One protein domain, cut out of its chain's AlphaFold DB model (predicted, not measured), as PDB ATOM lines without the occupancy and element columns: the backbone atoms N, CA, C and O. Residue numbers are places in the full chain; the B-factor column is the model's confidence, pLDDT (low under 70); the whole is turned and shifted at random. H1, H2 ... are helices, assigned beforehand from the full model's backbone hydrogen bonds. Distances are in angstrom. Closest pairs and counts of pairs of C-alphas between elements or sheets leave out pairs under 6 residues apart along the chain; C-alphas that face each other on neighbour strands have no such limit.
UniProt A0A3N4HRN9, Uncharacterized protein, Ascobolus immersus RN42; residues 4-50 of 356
ATOM      1  N   THR A   4     279.355 306.779 379.340       83.19
ATOM      2  CA  THR A   4     280.107 305.524 379.364       83.19
ATOM      3  C   THR A   4     281.629 305.701 379.440       83.19
ATOM      4  O   THR A   4     282.351 304.704 379.441       83.19
ATOM      5  N   SER A   5     282.149 306.927 379.539       89.50
ATOM      6  CA  SER A   5     283.559 307.183 379.844       89.50
ATOM      7  C   SER A   5     283.835 307.353 381.339       89.50
ATOM      8  O   SER A   5     284.998 307.370 381.729       89.50
ATOM      9  N   PHE A   6     282.809 307.482 382.190       85.94
ATOM     10  CA  PHE A   6     283.032 307.582 383.633       85.94
ATOM     11  C   PHE A   6     283.523 306.247 384.218       85.94
ATOM     12  O   PHE A   6     283.019 305.196 383.807       85.94
ATOM     13  N   PRO A   7     284.445 306.259 385.196       85.50
ATOM     14  CA  PRO A   7     284.765 305.099 386.028       85.50
ATOM     15  C   PRO A   7     283.518 304.497 386.692       85.50
ATOM     16  O   PRO A   7     282.552 305.210 386.977       85.50
ATOM     17  N   LEU A   8     283.535 303.187 386.953       77.50
ATOM     18  CA  LEU A   8     282.394 302.468 387.541       77.50
ATOM     19  C   LEU A   8     282.029 302.993 388.936       77.50
ATOM     20  O   LEU A   8     280.861 302.972 389.307       77.50
ATOM     21  N   GLU A   9     283.003 303.507 389.680       79.75
ATOM     22  CA  GLU A   9     282.838 304.081 391.013       79.75
ATOM     23  C   GLU A   9     281.992 305.358 390.968       79.75
ATOM     24  O   GLU A   9     281.032 305.493 391.721       79.75
ATOM     25  N   LEU A  10     282.289 306.267 390.033       77.56
ATOM     26  CA  LEU A  10     281.491 307.482 389.837       77.56
ATOM     27  C   LEU A  10     280.086 307.147 389.341       77.56
ATOM     28  O   LEU A  10     279.114 307.772 389.751       77.56
ATOM     29  N   ARG A  11     279.956 306.119 388.501       85.69
ATOM     30  CA  ARG A  11     278.644 305.619 388.084       85.69
ATOM     31  C   ARG A  11     277.851 305.023 389.245       85.69
ATOM     32  O   ARG A  11     276.643 305.213 389.312       85.69
ATOM     33  N   ALA A  12     278.511 304.339 390.175       77.69
ATOM     34  CA  ALA A  12     277.870 303.839 391.387       77.69
ATOM     35  C   ALA A  12     277.343 304.983 392.257       77.69
ATOM     36  O   ALA A  12     276.178 304.950 392.636       77.69
ATOM     37  N   LEU A  13     278.147 306.029 392.465       78.88
ATOM     38  CA  LEU A  13     277.720 307.226 393.193       78.88
ATOM     39  C   LEU A  13     276.540 307.928 392.511       78.88
ATOM     40  O   LEU A  13     275.633 308.393 393.186       78.88
ATOM     41  N   ILE A  14     276.508 307.975 391.176       84.50
ATOM     42  CA  ILE A  14     275.351 308.507 390.441       84.50
ATOM     43  C   ILE A  14     274.122 307.623 390.661       84.50
ATOM     44  O   ILE A  14     273.052 308.151 390.934       84.50
ATOM     45  N   ALA A  15     274.266 306.295 390.589       84.06
ATOM     46  CA  ALA A  15     273.169 305.361 390.840       84.06
ATOM     47  C   ALA A  15     272.588 305.500 392.258       84.06
ATOM     48  O   ALA A  15     271.379 305.380 392.426       84.06
ATOM     49  N   GLU A  16     273.425 305.797 393.258       80.31
ATOM     50  CA  GLU A  16     273.000 306.074 394.640       80.31
ATOM     51  C   GLU A  16     272.100 307.307 394.761       80.31
ATOM     52  O   GLU A  16     271.237 307.348 395.634       80.31
ATOM     53  N   GLN A  17     272.281 308.297 393.885       88.88
ATOM     54  CA  GLN A  17     271.479 309.522 393.868       88.88
ATOM     55  C   GLN A  17     270.180 309.382 393.064       88.88
ATOM     56  O   GLN A  17     269.455 310.363 392.940       88.88
ATOM     57  N   ILE A  18     269.883 308.206 392.495       83.81
ATOM     58  CA  ILE A  18     268.644 307.954 391.750       83.81
ATOM     59  C   ILE A  18     267.629 307.296 392.700       83.81
ATOM     60  O   ILE A  18     267.714 306.085 392.930       83.81
ATOM     61  N   PRO A  19     266.674 308.061 393.268       68.75
ATOM     62  CA  PRO A  19     265.729 307.534 394.249       68.75
ATOM     63  C   PRO A  19     264.622 306.692 393.606       68.75
ATOM     64  O   PRO A  19     264.122 305.761 394.236       68.75
ATOM     65  N   ASP A  20     264.239 306.996 392.361       74.06
ATOM     66  CA  ASP A  20     263.225 306.228 391.643       74.06
ATOM     67  C   ASP A  20     263.825 304.930 391.086       74.06
ATOM     68  O   ASP A  20     264.802 304.909 390.332       74.06
ATOM     69  N   TRP A  21     263.190 303.813 391.426       64.12
ATOM     70  CA  TRP A  21     263.543 302.494 390.926       64.12
ATOM     71  C   TRP A  21     263.459 302.381 389.397       64.12
ATOM     72  O   TRP A  21     264.268 301.664 388.799       64.12
ATOM     73  N   ARG A  22     262.506 303.060 388.741       71.31
ATOM     74  CA  ARG A  22     262.362 303.005 387.273       71.31
ATOM     75  C   ARG A  22     263.567 303.630 386.584       71.31
ATOM     76  O   ARG A  22     264.160 303.000 385.704       71.31
ATOM     77  N   ASP A  23     263.983 304.794 387.062       75.25
ATOM     78  CA  ASP A  23     265.175 305.488 386.585       75.25
ATOM     79  C   ASP A  23     266.442 304.711 386.928       75.25
ATOM     80  O   ASP A  23     267.330 304.565 386.088       75.25
ATOM     81  N   HIS A  24     266.503 304.100 388.114       78.25
ATOM     82  CA  HIS A  24     267.624 303.246 388.486       78.25
ATOM     83  C   HIS A  24     267.719 302.022 387.553       78.25
ATOM     84  O   HIS A  24     268.817 301.593 387.178       78.25
ATOM     85  N   MET A  25     266.594 301.437 387.143       72.88
ATOM     86  CA  MET A  25     266.572 300.338 386.176       72.88
ATOM     87  C   MET A  25     266.986 300.802 384.779       72.88
ATOM     88  O   MET A  25     267.834 300.154 384.159       72.88
ATOM     89  N   ALA A  26     266.470 301.936 384.304       79.44
ATOM     90  CA  ALA A  26     266.897 302.535 383.040       79.44
ATOM     91  C   ALA A  26     268.413 302.800 383.037       79.44
ATOM     92  O   ALA A  26     269.123 302.412 382.107       79.44
ATOM     93  N   TYR A  27     268.934 303.335 384.142       82.12
ATOM     94  CA  TYR A  27     270.351 303.586 384.365       82.12
ATOM     95  C   TYR A  27     271.213 302.315 384.302       82.12
ATOM     96  O   TYR A  27     272.294 302.309 383.699       82.12
ATOM     97  N   ARG A  28     270.731 301.206 384.878       84.19
ATOM     98  CA  ARG A  28     271.393 299.893 384.775       84.19
ATOM     99  C   ARG A  28     271.441 299.400 383.334       84.19
ATOM    100  O   ARG A  28     272.451 298.837 382.933       84.19
ATOM    101  N   HIS A  29     270.365 299.587 382.575       84.94
ATOM    102  CA  HIS A  29     270.244 299.098 381.202       84.94
ATOM    103  C   HIS A  29     270.906 299.996 380.150       84.94
ATOM    104  O   HIS A  29     271.089 299.557 379.016       84.94
ATOM    105  N   MET A  30     271.317 301.207 380.528       86.19
ATOM    106  CA  MET A  30     272.015 302.144 379.647       86.19
ATOM    107  C   MET A  30     273.393 301.633 379.188       86.19
ATOM    108  O   MET A  30     273.840 301.971 378.095       86.19
ATOM    109  N   ASP A  31     274.064 300.802 379.993       89.25
ATOM    110  CA  ASP A  31     275.349 300.179 379.650       89.25
ATOM    111  C   ASP A  31     275.413 298.746 380.201       89.25
ATOM    112  O   ASP A  31     275.115 298.491 381.368       89.25
ATOM    113  N   SER A  32     275.864 297.797 379.379       85.62
ATOM    114  CA  SER A  32     276.121 296.413 379.791       85.62
ATOM    115  C   SER A  32     277.076 296.292 380.989       85.62
ATOM    116  O   SER A  32     276.894 295.401 381.821       85.62
ATOM    117  N   ALA A  33     278.058 297.193 381.117       83.50
ATOM    118  CA  ALA A  33     278.970 297.240 382.254       83.50
ATOM    119  C   ALA A  33     278.240 297.662 383.536       83.50
ATOM    120  O   ALA A  33     278.410 297.011 384.568       83.50
ATOM    121  N   ASN A  34     277.365 298.675 383.454       81.94
ATOM    122  CA  ASN A  34     276.499 299.089 384.562       81.94
ATOM    123  C   ASN A  34     275.587 297.932 384.967       81.94
ATOM    124  O   ASN A  34     275.551 297.553 386.137       81.94
ATOM    125  N   TYR A  35     274.903 297.314 384.001       82.50
ATOM    126  CA  TYR A  35     274.039 296.169 384.258       82.50
ATOM    127  C   TYR A  35     274.804 295.068 384.989       82.50
ATOM    128  O   TYR A  35     274.371 294.593 386.037       82.50
ATOM    129  N   HIS A  36     275.976 294.683 384.486       79.06
ATOM    130  CA  HIS A  36     276.735 293.601 385.092       79.06
ATOM    131  C   HIS A  36     277.257 293.957 386.492       79.06
ATOM    132  O   HIS A  36     277.251 293.090 387.371       79.06
ATOM    133  N   PHE A  37     277.675 295.206 386.704       73.69
ATOM    134  CA  PHE A  37     278.176 295.713 387.978       73.69
ATOM    135  C   PHE A  37     277.068 295.778 389.041       73.69
ATOM    136  O   PHE A  37     277.221 295.204 390.119       73.69
ATOM    137  N   PHE A  38     275.912 296.359 388.708       71.38
ATOM    138  CA  PHE A  38     274.778 296.521 389.626       71.38
ATOM    139  C   PHE A  38     273.895 295.273 389.768       71.38
ATOM    140  O   PHE A  38     273.071 295.212 390.672       71.38
ATOM    141  N   THR A  39     274.042 294.257 388.913       72.56
ATOM    142  CA  THR A  39     273.312 292.978 389.061       72.56
ATOM    143  C   THR A  39     274.106 291.958 389.888       72.56
ATOM    144  O   THR A  39     273.545 291.014 390.445       72.56
ATOM    145  N   ARG A  40     275.425 292.142 390.035       71.56
ATOM    146  CA  ARG A  40     276.266 291.308 390.907       71.56
ATOM    147  C   ARG A  40     276.048 291.696 392.371       71.56
ATOM    148  O   ARG A  40     276.805 292.474 392.943       71.56
ATOM    149  N   LEU A  41     275.043 291.084 393.000       54.28
ATOM    150  CA  LEU A  41     274.660 291.309 394.404       54.28
ATOM    151  C   LEU A  41     275.833 291.221 395.401       54.28
ATOM    152  O   LEU A  41     275.828 291.913 396.416       54.28
ATOM    153  N   TYR A  42     276.863 290.414 395.118       58.59
ATOM    154  CA  TYR A  42     278.053 290.321 395.974       58.59
ATOM    155  C   TYR A  42     278.931 291.587 395.942       58.59
ATOM    156  O   TYR A  42     279.578 291.887 396.943       58.59
ATOM    157  N   LEU A  43     278.952 292.325 394.824       50.69
ATOM    158  CA  LEU A  43     279.628 293.621 394.713       50.69
ATOM    159  C   LEU A  43     278.783 294.710 395.366       50.69
ATOM    160  O   LEU A  43     279.310 295.472 396.167       50.69
ATOM    161  N   LEU A  44     277.466 294.707 395.123       49.16
ATOM    162  CA  LEU A  44     276.532 295.592 395.827       49.16
ATOM    163  C   LEU A  44     276.656 295.454 397.347       49.16
ATOM    164  O   LEU A  44     276.677 296.460 398.032       49.16
ATOM    165  N   LYS A  45     276.850 294.243 397.882       50.72
ATOM    166  CA  LYS A  45     277.068 294.006 399.321       50.72
ATOM    167  C   LYS A  45     278.278 294.758 399.903       50.72
ATOM    168  O   LYS A  45     278.311 294.993 401.107       50.72
ATOM    169  N   ARG A  46     279.285 295.082 399.080       50.69
ATOM    170  CA  ARG A  46     280.502 295.797 399.502       50.69
ATOM    171  C   ARG A  46     280.320 297.317 399.501       50.69
ATOM    172  O   ARG A  46     280.948 297.976 400.320       50.69
ATOM    173  N   TYR A  47     279.491 297.844 398.600       46.41
ATOM    174  CA  TYR A  47     279.272 299.288 398.433       46.41
ATOM    175  C   TYR A  47     277.992 299.779 399.126       46.41
ATOM    176  O   TYR A  47     277.972 300.868 399.678       46.41
ATOM    177  N   PHE A  48     276.972 298.927 399.204       49.50
ATOM    178  CA  PHE A  48     275.722 299.149 399.920       49.50
ATOM    179  C   PHE A  48     275.672 298.197 401.115       49.50
ATOM    180  O   PHE A  48     275.234 297.044 400.972       49.50
ATOM    181  N   PRO A  49     276.160 298.616 402.294       49.44
ATOM    182  CA  PRO A  49     276.071 297.800 403.491       49.44
ATOM    183  C   PRO A  49     274.596 297.569 403.830       49.44
ATOM    184  O   PRO A  49     273.914 298.417 404.392       49.44
ATOM    185  N   MET A  50     274.083 296.393 403.471       59.03
ATOM    186  CA  MET A  50     272.766 295.958 403.920       59.03
ATOM    187  C   MET A  50     272.817 295.716 405.428       59.03
ATOM    188  O   MET A  50     273.765 295.093 405.925       59.03
TER     189      MET A  50
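Overview. This is residues 4 to 50 of the 356 residues of an uncharacterized protein of Ascobolus immersus RN42 (UniProt A0A3N4HRN9). Four short helices make a small cluster: H1 and H2 run nearly antiparallel, H3 turns off the end of H2 so that the centres of these three form a triangle, and H4 turns off the end of H3 to one side, coming near H1. The printed part has 47 residues with four named helices, in the order H1, H2, H3, H4, and no named strand; its class is all helix. It is compact, with a radius of gyration of the C-alphas of 10.0 A and spans of 24 by 22 by 16 A.

Arrangement. H1, residues 8 to 16, and H2, residues 21 to 29, are close but not clearly touching, with their closest C-alphas, those of Ala 15 and His 24, 6.4 A apart. They run opposite ways at a shallow tilt of 18 degrees. H3, residues 32 to 39, and H2 touch only at the corner by their link, where the closest C-alphas, those of Arg 28 and Tyr 35, are 4.6 A apart; they run opposite ways at a steep tilt of 46 degrees. H1 and H3 only just touch, with 3 pairs of C-alphas within 8 A, the closest being Leu 8 and Asn 34 at 7.4 A; their steep tilt is 57 degrees. H4, residues 41 to 47, is about perpendicular to H3 at 85 degrees and close but not clearly touching, with the C-alphas of Phe 38 and Leu 44, their closest, 6.5 A apart. H4 is near H1 and apart from H2. Every O i to N i+4 pair is within hydrogen-bond range in H1, H2 and H3; in H4, 2 of 3 are.

Along the chain. H1 begins at C-alpha 8, (282.394, 302.468, 387.541), and measures 12.3 A, as does H2. H3 measures 10.3 A. H4 measures 10.1 A and ends at C-alpha 47, (279.272, 299.288, 398.433).

Size, cuts and confidence. The C-alphas of Ser 5 and Met 50, the two farthest apart, are 28.7 A from each other. The printed part has no cut, and its three links between helices are tight. Mean pLDDT of the printed part is 73.9; residues 19, 21 and 41 to 50 are under 70.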